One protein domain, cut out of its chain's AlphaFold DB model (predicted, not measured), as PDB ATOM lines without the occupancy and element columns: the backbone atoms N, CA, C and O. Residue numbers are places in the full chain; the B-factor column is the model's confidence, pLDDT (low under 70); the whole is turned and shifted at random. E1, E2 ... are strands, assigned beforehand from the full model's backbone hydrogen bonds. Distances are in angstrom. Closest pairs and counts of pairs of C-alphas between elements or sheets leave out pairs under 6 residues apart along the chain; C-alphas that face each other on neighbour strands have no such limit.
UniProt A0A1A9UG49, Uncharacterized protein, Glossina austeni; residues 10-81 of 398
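This is residues 10 to 81 of the 398 residues of an uncharacterized protein of Glossina austeni (UniProt A0A1A9UG49). What is the main picture? A strongly twisted, curled sheet of five strands, with E1 and E5 in its middle, makes the body, and a small two-stranded ribbon of E3 and E7 sits off at one end. The unnamed residues 12 to 20 and 52 to 60 make loops toward the other end. What is it built of? The printed part has 72 residues with no named helix and seven named strands, E1 to E7 in order; the class is all strand, though under half of the residues, 34 of 72, are in named elements. How is it arranged and how large is it? The large sheet has the order E2, E1, E5, E6, E4, all antiparallel, and E3 and E7 are antiparallel too; the whole is compact, with a radius of gyration of the C-alphas of 10.9 A and spans of 31 by 23 by 18 A.

Where does the first strand lie? E1, residues 21 to 28, begins at C-alpha 21 at (4.019, -35.116, 15.733), is 15.8 A long and bends by 93 degrees at residue 24. Which strands follow? E2 is residues 31 to 34, 10.3 A; E3 residues 39 to 42, 9.6 A; and E4 residues 49 to 51, 6.8 A. E5, residues 61 to 67, measures 17.7 A from C-alpha 61 at (5.360, -40.224, 0.698). E6 is residues 69 to 72, 9.9 A, and E7, residues 78 to 81, 10.0 A, ends at C-alpha 81 at (-12.964, -41.619, 8.349).

What are the neighbours of E1? E5 is antiparallel to it at 152 degrees, with N 25 and O 63 within hydrogen-bond range at 2.8 A. E2 forms a hairpin with E1, with N 28 and O 31 at 2.8 A, and residues 10 to 11 pair antiparallel with residues 31 to 32 of E2. What lies beyond E5? E5 and E6 form a hairpin, with N 71 and O 64 at 2.8 A, and the edge strand E4 pairs with E6, with N 50 and O 70 at 2.8 A. Where do E3 and E7 stand? They are antiparallel at 150 degrees, with N 40 and O 80 at 2.8 A. E7 is apart from E1 and E5, while the closest C-alphas of E1 and E3, Val 24 and Cys 41, are 7.4 A apart.

How far does it reach? The two C-alphas farthest apart, those of Lys 54 and Arg 81, are 31.3 A apart. Are there cuts or long links? The printed part has no cut and no long link; E3 to E4 and E4 to E5 are short, and the other links are tight. Where is confidence low? The mean pLDDT of the printed part is 84.6, and residues 15, 80 and 81 are under 70.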
ATOM      1  N   PHE A  10       1.878 -29.157   8.177       86.81
ATOM      2  CA  PHE A  10       3.099 -29.049   8.966       86.81
ATOM      3  C   PHE A  10       4.291 -28.810   8.035       86.81
ATOM      4  O   PHE A  10       4.425 -29.457   6.996       86.81
ATOM      5  N   ASN A  11       5.171 -27.877   8.397       87.44
ATOM      6  CA  ASN A  11       6.381 -27.579   7.634       87.44
ATOM      7  C   ASN A  11       7.616 -28.022   8.425       87.44
ATOM      8  O   ASN A  11       8.172 -27.234   9.186       87.44
ATOM      9  N   CYS A  12       8.064 -29.262   8.225       83.44
ATOM     10  CA  CYS A  12       9.222 -29.826   8.924       83.44
ATOM     11  C   CYS A  12      10.555 -29.176   8.515       83.44
ATOM     12  O   CYS A  12      11.572 -29.392   9.170       83.44
ATOM     13  N   ASN A  13      10.560 -28.349   7.463       81.94
ATOM     14  CA  ASN A  13      11.714 -27.526   7.101       81.94
ATOM     15  C   ASN A  13      11.885 -26.329   8.061       81.94
ATOM     16  O   ASN A  13      12.979 -25.782   8.165       81.94
ATOM     17  N   ASN A  14      10.842 -25.962   8.818       79.75
ATOM     18  CA  ASN A  14      10.941 -25.062   9.965       79.75
ATOM     19  C   ASN A  14      11.176 -25.902  11.239       79.75
ATOM     20  O   ASN A  14      10.252 -26.551  11.731       79.75
ATOM     21  N   GLY A  15      12.421 -25.928  11.735       65.88
ATOM     22  CA  GLY A  15      13.014 -26.995  12.573       65.88
ATOM     23  C   GLY A  15      12.427 -27.283  13.970       65.88
ATOM     24  O   GLY A  15      13.062 -27.972  14.767       65.88
ATOM     25  N   THR A  16      11.242 -26.768  14.289       75.19
ATOM     26  CA  THR A  16      10.479 -27.080  15.511       75.19
ATOM     27  C   THR A  16       9.106 -27.691  15.224       75.19
ATOM     28  O   THR A  16       8.567 -28.397  16.077       75.19
ATOM     29  N   ALA A  17       8.540 -27.482  14.028       79.94
ATOM     30  CA  ALA A  17       7.141 -27.797  13.726       79.94
ATOM     31  C   ALA A  17       6.815 -29.302  13.684       79.94
ATOM     32  O   ALA A  17       5.650 -29.674  13.792       79.94
ATOM     33  N   CYS A  18       7.825 -30.165  13.533       80.38
ATOM     34  CA  CYS A  18       7.665 -31.620  13.440       80.38
ATOM     35  C   CYS A  18       8.396 -32.388  14.552       80.38
ATOM     36  O   CYS A  18       8.698 -33.566  14.381       80.38
ATOM     37  N   ASN A  19       8.691 -31.738  15.685       82.38
ATOM     38  CA  ASN A  19       9.438 -32.366  16.784       82.38
ATOM     39  C   ASN A  19       8.560 -33.226  17.712       82.38
ATOM     40  O   ASN A  19       9.082 -34.048  18.460       82.38
ATOM     41  N   ASN A  20       7.241 -33.026  17.692       85.88
ATOM     42  CA  ASN A  20       6.287 -33.758  18.527       85.88
ATOM     43  C   ASN A  20       5.000 -34.075  17.745       85.88
ATOM     44  O   ASN A  20       3.905 -33.691  18.153       85.88
ATOM     45  N   ILE A  21       5.147 -34.709  16.580       87.12
ATOM     46  CA  ILE A  21       4.019 -35.116  15.733       87.12
ATOM     47  C   ILE A  21       3.710 -36.603  15.920       87.12
ATOM     48  O   ILE A  21       4.620 -37.424  16.013       87.12
ATOM     49  N   HIS A  22       2.423 -36.946  15.980       89.88
ATOM     50  CA  HIS A  22       1.950 -38.310  16.231       89.88
ATOM     51  C   HIS A  22       0.854 -38.691  15.236       89.88
ATOM     52  O   HIS A  22      -0.021 -37.873  14.949       89.88
ATOM     53  N   GLY A  23       0.908 -39.917  14.716       89.81
ATOM     54  CA  GLY A  23      -0.044 -40.450  13.737       89.81
ATOM     55  C   GLY A  23       0.511 -40.538  12.312       89.81
ATOM     56  O   GLY A  23       1.718 -40.491  12.087       89.81
ATOM     57  N   VAL A  24      -0.381 -40.702  11.336       90.56
ATOM     58  CA  VAL A  24      -0.049 -40.911   9.920       90.56
ATOM     59  C   VAL A  24      -0.006 -39.583   9.173       90.56
ATOM     60  O   VAL A  24      -0.950 -38.796   9.224       90.56
ATOM     61  N   PHE A  25       1.073 -39.355   8.427       90.44
ATOM     62  CA  PHE A  25       1.315 -38.144   7.650       90.44
ATOM     63  C   PHE A  25       1.541 -38.456   6.172       90.44
ATOM     64  O   PHE A  25       2.273 -39.382   5.822       90.44
ATOM     65  N   ASN A  26       0.971 -37.625   5.298       90.38
ATOM     66  CA  ASN A  26       1.338 -37.568   3.884       90.38
ATOM     67  C   ASN A  26       2.317 -36.407   3.671       90.38
ATOM     68  O   ASN A  26       1.939 -35.249   3.858       90.38
ATOM     69  N   CYS A  27       3.565 -36.710   3.314       89.44
ATOM     70  CA  CYS A  27       4.648 -35.739   3.204       89.44
ATOM     71  C   CYS A  27       5.148 -35.569   1.766       89.44
ATOM     72  O   CYS A  27       5.242 -36.518   0.989       89.44
ATOM     73  N   SER A  28       5.547 -34.349   1.417       89.44
ATOM     74  CA  SER A  28       6.220 -34.012   0.163       89.44
ATOM     75  C   SER A  28       7.351 -33.024   0.452       89.44
ATOM     76  O   SER A  28       7.102 -31.859   0.755       89.44
ATOM     77  N   ASN A  29       8.597 -33.502   0.390       86.75
ATOM     78  CA  ASN A  29       9.826 -32.731   0.632       86.75
ATOM     79  C   ASN A  29       9.802 -31.923   1.952       86.75
ATOM     80  O   ASN A  29      10.111 -30.731   1.981       86.75
ATOM     81  N   GLY A  30       9.387 -32.568   3.047       83.62
ATOM     82  CA  GLY A  30       9.301 -31.947   4.378       83.62
ATOM     83  C   GLY A  30       8.020 -31.144   4.652       83.62
ATOM     84  O   GLY A  30       7.798 -30.733   5.790       83.62
ATOM     85  N   HIS A  31       7.136 -30.964   3.664       88.56
ATOM     86  CA  HIS A  31       5.775 -30.469   3.892       88.56
ATOM     87  C   HIS A  31       4.837 -31.649   4.141       88.56
ATOM     88  O   HIS A  31       4.552 -32.414   3.222       88.56
ATOM     89  N   CYS A  32       4.363 -31.806   5.373       88.50
ATOM     90  CA  CYS A  32       3.550 -32.937   5.811       88.50
ATOM     91  C   CYS A  32       2.105 -32.519   6.106       88.50
ATOM     92  O   CYS A  32       1.848 -31.412   6.572       88.50
ATOM     93  N   LYS A  33       1.149 -33.412   5.857       89.12
ATOM     94  CA  LYS A  33      -0.268 -33.245   6.204       89.12
ATOM     95  C   LYS A  33      -0.678 -34.342   7.172       89.12
ATOM     96  O   LYS A  33      -0.457 -35.510   6.852       89.12
ATOM     97  N   ASN A  34      -1.252 -33.983   8.320       88.12
ATOM     98  CA  ASN A  34      -1.728 -34.973   9.289       88.12
ATOM     99  C   ASN A  34      -2.995 -35.648   8.751       88.12
ATOM    100  O   ASN A  34      -3.991 -34.973   8.518       88.12
ATOM    101  N   MET A  35      -2.955 -36.962   8.536       83.56
ATOM    102  CA  MET A  35      -4.124 -37.753   8.148       83.56
ATOM    103  C   MET A  35      -4.862 -38.297   9.375       83.56
ATOM    104  O   MET A  35      -6.088 -38.344   9.365       83.56
ATOM    105  N   SER A  36      -4.149 -38.639  10.454       82.06
ATOM    106  CA  SER A  36      -4.739 -39.231  11.668       82.06
ATOM    107  C   SER A  36      -5.708 -38.330  12.437       82.06
ATOM    108  O   SER A  36      -6.404 -38.806  13.325       82.06
ATOM    109  N   GLU A  37      -5.779 -37.045  12.097       75.88
ATOM    110  CA  GLU A  37      -6.761 -36.110  12.651       75.88
ATOM    111  C   GLU A  37      -8.200 -36.408  12.192       75.88
ATOM    112  O   GLU A  37      -9.134 -36.271  12.976       75.88
ATOM    113  N   PHE A  38      -8.373 -36.851  10.941       72.50
ATOM    114  CA  PHE A  38      -9.685 -37.099  10.323       72.50
ATOM    115  C   PHE A  38      -9.864 -38.543   9.834       72.50
ATOM    116  O   PHE A  38     -10.944 -38.899   9.358       72.50
ATOM    117  N   PHE A  39      -8.822 -39.378   9.915       75.19
ATOM    118  CA  PHE A  39      -8.796 -40.712   9.319       75.19
ATOM    119  C   PHE A  39      -8.132 -41.760  10.225       75.19
ATOM    120  O   PHE A  39      -7.076 -41.525  10.809       75.19
ATOM    121  N   LEU A  40      -8.716 -42.957  10.278       79.31
ATOM    122  CA  LEU A  40      -8.156 -44.143  10.920       79.31
ATOM    123  C   LEU A  40      -7.561 -45.036   9.826       79.31
ATOM    124  O   LEU A  40      -8.285 -45.686   9.078       79.31
ATOM    125  N   CYS A  41      -6.236 -45.024   9.695       81.38
ATOM    126  CA  CYS A  41      -5.535 -45.714   8.614       81.38
ATOM    127  C   CYS A  41      -5.100 -47.131   9.008       81.38
ATOM    128  O   CYS A  41      -4.301 -47.299   9.931       81.38
ATOM    129  N   HIS A  42      -5.538 -48.139   8.252       83.06
ATOM    130  CA  HIS A  42      -5.168 -49.549   8.438       83.06
ATOM    131  C   HIS A  42      -3.865 -49.846   7.703       83.06
ATOM    132  O   HIS A  42      -3.851 -50.254   6.543       83.06
ATOM    133  N   HIS A  43      -2.742 -49.581   8.367       84.44
ATOM    134  CA  HIS A  43      -1.423 -49.572   7.745       84.44
ATOM    135  C   HIS A  43      -0.408 -50.421   8.519       84.44
ATOM    136  O   HIS A  43      -0.630 -50.823   9.659       84.44
ATOM    137  N   LYS A  44       0.738 -50.681   7.883       85.69
ATOM    138  CA  LYS A  44       1.900 -51.303   8.521       85.69
ATOM    139  C   LYS A  44       3.174 -50.573   8.108       85.69
ATOM    140  O   LYS A  44       3.520 -50.538   6.922       85.69
ATOM    141  N   ALA A  45       3.873 -49.991   9.075       84.19
ATOM    142  CA  ALA A  45       5.110 -49.250   8.853       84.19
ATOM    143  C   ALA A  45       6.318 -50.188   8.623       84.19
ATOM    144  O   ALA A  45       7.188 -50.356   9.470       84.19
ATOM    145  N   ASP A  46       6.371 -50.805   7.435       86.44
ATOM    146  CA  ASP A  46       7.435 -51.728   6.984       86.44
ATOM    147  C   ASP A  46       8.665 -51.007   6.343       86.44
ATOM    148  O   ASP A  46       9.460 -51.612   5.613       86.44
ATOM    149  N   GLY A  47       8.795 -49.684   6.493       88.06
ATOM    150  CA  GLY A  47       9.831 -48.868   5.839       88.06
ATOM    151  C   GLY A  47      10.932 -48.343   6.769       88.06
ATOM    152  O   GLY A  47      10.920 -48.610   7.963       88.06
ATOM    153  N   PRO A  48      11.917 -47.598   6.229       87.06
ATOM    154  CA  PRO A  48      12.941 -46.954   7.049       87.06
ATOM    155  C   PRO A  48      12.344 -45.853   7.934       87.06
ATOM    156  O   PRO A  48      11.483 -45.089   7.488       87.06
ATOM    157  N   THR A  49      12.853 -45.742   9.161       89.94
ATOM    158  CA  THR A  49      12.569 -44.630  10.077       89.94
ATOM    159  C   THR A  49      13.482 -43.445   9.778       89.94
ATOM    160  O   THR A  49      14.701 -43.585   9.687       89.94
ATOM    161  N   ILE A  50      12.882 -42.268   9.622       88.69
ATOM    162  CA  ILE A  50      13.531 -40.989   9.331       88.69
ATOM    163  C   ILE A  50      13.335 -40.070  10.540       88.69
ATOM    164  O   ILE A  50      12.268 -40.068  11.156       88.69
ATOM    165  N   ASN A  51      14.356 -39.288  10.892       86.44
ATOM    166  CA  ASN A  51      14.235 -38.264  11.925       86.44
ATOM    167  C   ASN A  51      13.610 -36.993  11.320       86.44
ATOM    168  O   ASN A  51      14.224 -36.358  10.463       86.44
ATOM    169  N   SER A  52      12.410 -36.611  11.756       83.50
ATOM    170  CA  SER A  52      11.662 -35.475  11.193       83.50
ATOM    171  C   SER A  52      12.327 -34.113  11.411       83.50
ATOM    172  O   SER A  52      12.110 -33.206  10.611       83.50
ATOM    173  N   ALA A  53      13.143 -33.969  12.457       81.38
ATOM    174  CA  ALA A  53      13.834 -32.728  12.804       81.38
ATOM    175  C   ALA A  53      15.174 -32.559  12.064       81.38
ATOM    176  O   ALA A  53      15.588 -31.437  11.778       81.38
ATOM    177  N   LYS A  54      15.864 -33.669  11.760       83.25
ATOM    178  CA  LYS A  54      17.214 -33.674  11.164       83.25
ATOM    179  C   LYS A  54      17.238 -34.017   9.672       83.25
ATOM    180  O   LYS A  54      18.084 -33.512   8.942       83.25
ATOM    181  N   ASP A  55      16.326 -34.873   9.226       83.44
ATOM    182  CA  ASP A  55      16.270 -35.445   7.877       83.44
ATOM    183  C   ASP A  55      14.948 -35.086   7.159       83.44
ATOM    184  O   ASP A  55      14.455 -35.831   6.310       83.44
ATOM    185  N   ASN A  56      14.375 -33.924   7.494       80.50
ATOM    186  CA  ASN A  56      13.113 -33.383   6.967       80.50
ATOM    187  C   ASN A  56      12.967 -33.464   5.434       80.50
ATOM    188  O   ASN A  56      11.916 -33.872   4.940       80.50
ATOM    189  N   THR A  57      14.019 -33.164   4.670       81.44
ATOM    190  CA  THR A  57      14.011 -33.231   3.197       81.44
ATOM    191  C   THR A  57      13.796 -34.642   2.639       81.44
ATOM    192  O   THR A  57      13.346 -34.784   1.502       81.44
ATOM    193  N   LYS A  58      14.055 -35.696   3.427       83.50
ATOM    194  CA  LYS A  58      13.834 -37.103   3.042       83.50
ATOM    195  C   LYS A  58      12.390 -37.572   3.286       83.50
ATOM    196  O   LYS A  58      12.030 -38.676   2.869       83.50
ATOM    197  N   LEU A  59      11.546 -36.750   3.922       84.44
ATOM    198  CA  LEU A  59      10.120 -37.024   4.113       84.44
ATOM    199  C   LEU A  59       9.341 -36.791   2.808       84.44
ATOM    200  O   LEU A  59       8.827 -35.701   2.544       84.44
ATOM    201  N   ASN A  60       9.255 -37.841   1.989       88.25
ATOM    202  CA  ASN A  60       8.438 -37.886   0.776       88.25
ATOM    203  C   ASN A  60       7.651 -39.212   0.686       88.25
ATOM    204  O   ASN A  60       8.245 -40.298   0.727       88.25
ATOM    205  N   GLY A  61       6.322 -39.123   0.585       89.19
ATOM    206  CA  GLY A  61       5.360 -40.224   0.698       89.19
ATOM    207  C   GLY A  61       4.669 -40.286   2.067       89.19
ATOM    208  O   GLY A  61       4.679 -39.317   2.824       89.19
ATOM    209  N   PHE A  62       4.073 -41.437   2.383       91.44
ATOM    210  CA  PHE A  62       3.348 -41.664   3.637       91.44
ATOM    211  C   PHE A  62       4.264 -42.164   4.763       91.44
ATOM    212  O   PHE A  62       5.129 -43.015   4.533       91.44
ATOM    213  N   PHE A  63       4.053 -41.666   5.980       92.12
ATOM    214  CA  PHE A  63       4.824 -42.015   7.175       92.12
ATOM    215  C   PHE A  63       3.918 -42.174   8.394       92.12
ATOM    216  O   PHE A  63       2.974 -41.412   8.562       92.12
ATOM    217  N   GLU A  64       4.253 -43.115   9.270       92.69
ATOM    218  CA  GLU A  64       3.751 -43.178  10.642       92.69
ATOM    219  C   GLU A  64       4.772 -42.483  11.550       92.69
ATOM    220  O   GLU A  64       5.926 -42.911  11.620       92.69
ATOM    221  N   CYS A  65       4.387 -41.387  12.199       90.81
ATOM    222  CA  CYS A  65       5.260 -40.593  13.057       90.81
ATOM    223  C   CYS A  65       4.912 -40.773  14.536       90.81
ATOM    224  O   CYS A  65       3.743 -40.726  14.917       90.81
ATOM    225  N   HIS A  66       5.954 -40.909  15.357       91.88
ATOM    226  CA  HIS A  66       5.908 -40.934  16.818       91.88
ATOM    227  C   HIS A  66       6.968 -39.959  17.353       91.88
ATOM    228  O   HIS A  66       8.159 -40.274  17.442       91.88
ATOM    229  N   GLY A  67       6.553 -38.726  17.641       87.62
ATOM    230  CA  GLY A  67       7.427 -37.635  18.074       87.62
ATOM    231  C   GLY A  67       8.348 -37.133  16.955       87.62
ATOM    232  O   GLY A  67       7.898 -36.445  16.040       87.62
ATOM    233  N   ILE A  68       9.641 -37.473  17.050       88.62
ATOM    234  CA  ILE A  68      10.680 -37.161  16.045       88.62
ATOM    235  C   ILE A  68      10.934 -38.302  15.045       88.62
ATOM    236  O   ILE A  68      11.730 -38.143  14.119       88.62
ATOM    237  N   HIS A  69      10.337 -39.478  15.253       91.19
ATOM    238  CA  HIS A  69      10.630 -40.685  14.483       91.19
ATOM    239  C   HIS A  69       9.480 -41.008  13.528       91.19
ATOM    240  O   HIS A  69       8.406 -41.400  13.969       91.19
ATOM    241  N   CYS A  70       9.715 -40.859  12.224       91.19
ATOM    242  CA  CYS A  70       8.731 -41.100  11.169       91.19
ATOM    243  C   CYS A  70       9.122 -42.317  10.321       91.19
ATOM    244  O   CYS A  70      10.079 -42.262   9.548       91.19
ATOM    245  N   THR A  71       8.384 -43.417  10.437       92.88
ATOM    246  CA  THR A  71       8.629 -44.674   9.714       92.88
ATOM    247  C   THR A  71       7.822 -44.723   8.424       92.88
ATOM    248  O   THR A  71       6.608 -44.532   8.426       92.88
ATOM    249  N   LYS A  72       8.488 -44.953   7.285       91.75
ATOM    250  CA  LYS A  72       7.831 -44.903   5.970       91.75
ATOM    251  C   LYS A  72       6.838 -46.051   5.773       91.75
ATOM    252  O   LYS A  72       7.180 -47.218   5.956       91.75
ATOM    253  N   ILE A  73       5.648 -45.738   5.274       90.75
ATOM    254  CA  ILE A  73       4.653 -46.722   4.839       90.75
ATOM    255  C   ILE A  73       4.896 -46.990   3.346       90.75
ATOM    256  O   ILE A  73       4.844 -46.076   2.523       90.75
ATOM    257  N   LYS A  74       5.251 -48.234   2.997       86.56
ATOM    258  CA  LYS A  74       5.597 -48.630   1.613       86.56
ATOM    259  C   LYS A  74       4.443 -49.263   0.836       86.56
ATOM    260  O   LYS A  74       4.414 -49.158  -0.385       86.56
ATOM    261  N   LYS A  75       3.560 -49.985   1.526       83.94
ATOM    262  CA  LYS A  75       2.425 -50.690   0.920       83.94
ATOM    263  C   LYS A  75       1.244 -49.728   0.753       83.94
ATOM    264  O   LYS A  75       1.127 -48.814   1.570       83.94
ATOM    265  N   PRO A  76       0.370 -49.928  -0.249       80.81
ATOM    266  CA  PRO A  76      -0.934 -49.275  -0.254       80.81
ATOM    267  C   PRO A  76      -1.715 -49.673   1.007       80.81
ATOM    268  O   PRO A  76      -1.586 -50.797   1.495       80.81
ATOM    269  N   PHE A  77      -2.493 -48.736   1.535       81.56
ATOM    270  CA  PHE A  77      -3.310 -48.894   2.735       81.56
ATOM    271  C   PHE A  77      -4.634 -48.152   2.549       81.56
ATOM    272  O   PHE A  77      -4.694 -47.170   1.807       81.56
ATOM    273  N   SER A  78      -5.685 -48.621   3.217       72.31
ATOM    274  CA  SER A  78      -6.958 -47.910   3.331       72.31
ATOM    275  C   SER A  78      -6.968 -47.043   4.591       72.31
ATOM    276  O   SER A  78      -6.268 -47.323   5.570       72.31
ATOM    277  N   CYS A  79      -7.775 -45.983   4.577       72.50
ATOM    278  CA  CYS A  79      -8.142 -45.273   5.793       72.50
ATOM    279  C   CYS A  79      -9.644 -45.045   5.833       72.50
ATOM    280  O   CYS A  79     -10.202 -44.467   4.898       72.50
ATOM    281  N   ASP A  80     -10.255 -45.417   6.949       67.06
ATOM    282  CA  ASP A  80     -11.628 -45.050   7.265       67.06
ATOM    283  C   ASP A  80     -11.657 -43.605   7.772       67.06
ATOM    284  O   ASP A  80     -10.647 -43.083   8.255       67.06
ATOM    285  N   ARG A  81     -12.809 -42.935   7.709       67.19
ATOM    286  CA  ARG A  81     -12.964 -41.619   8.349       67.19
ATOM    287  C   ARG A  81     -13.144 -41.785   9.849       67.19
ATOM    288  O   ARG A  81     -13.945 -42.591  10.311       67.19
TER     289      ARG A  81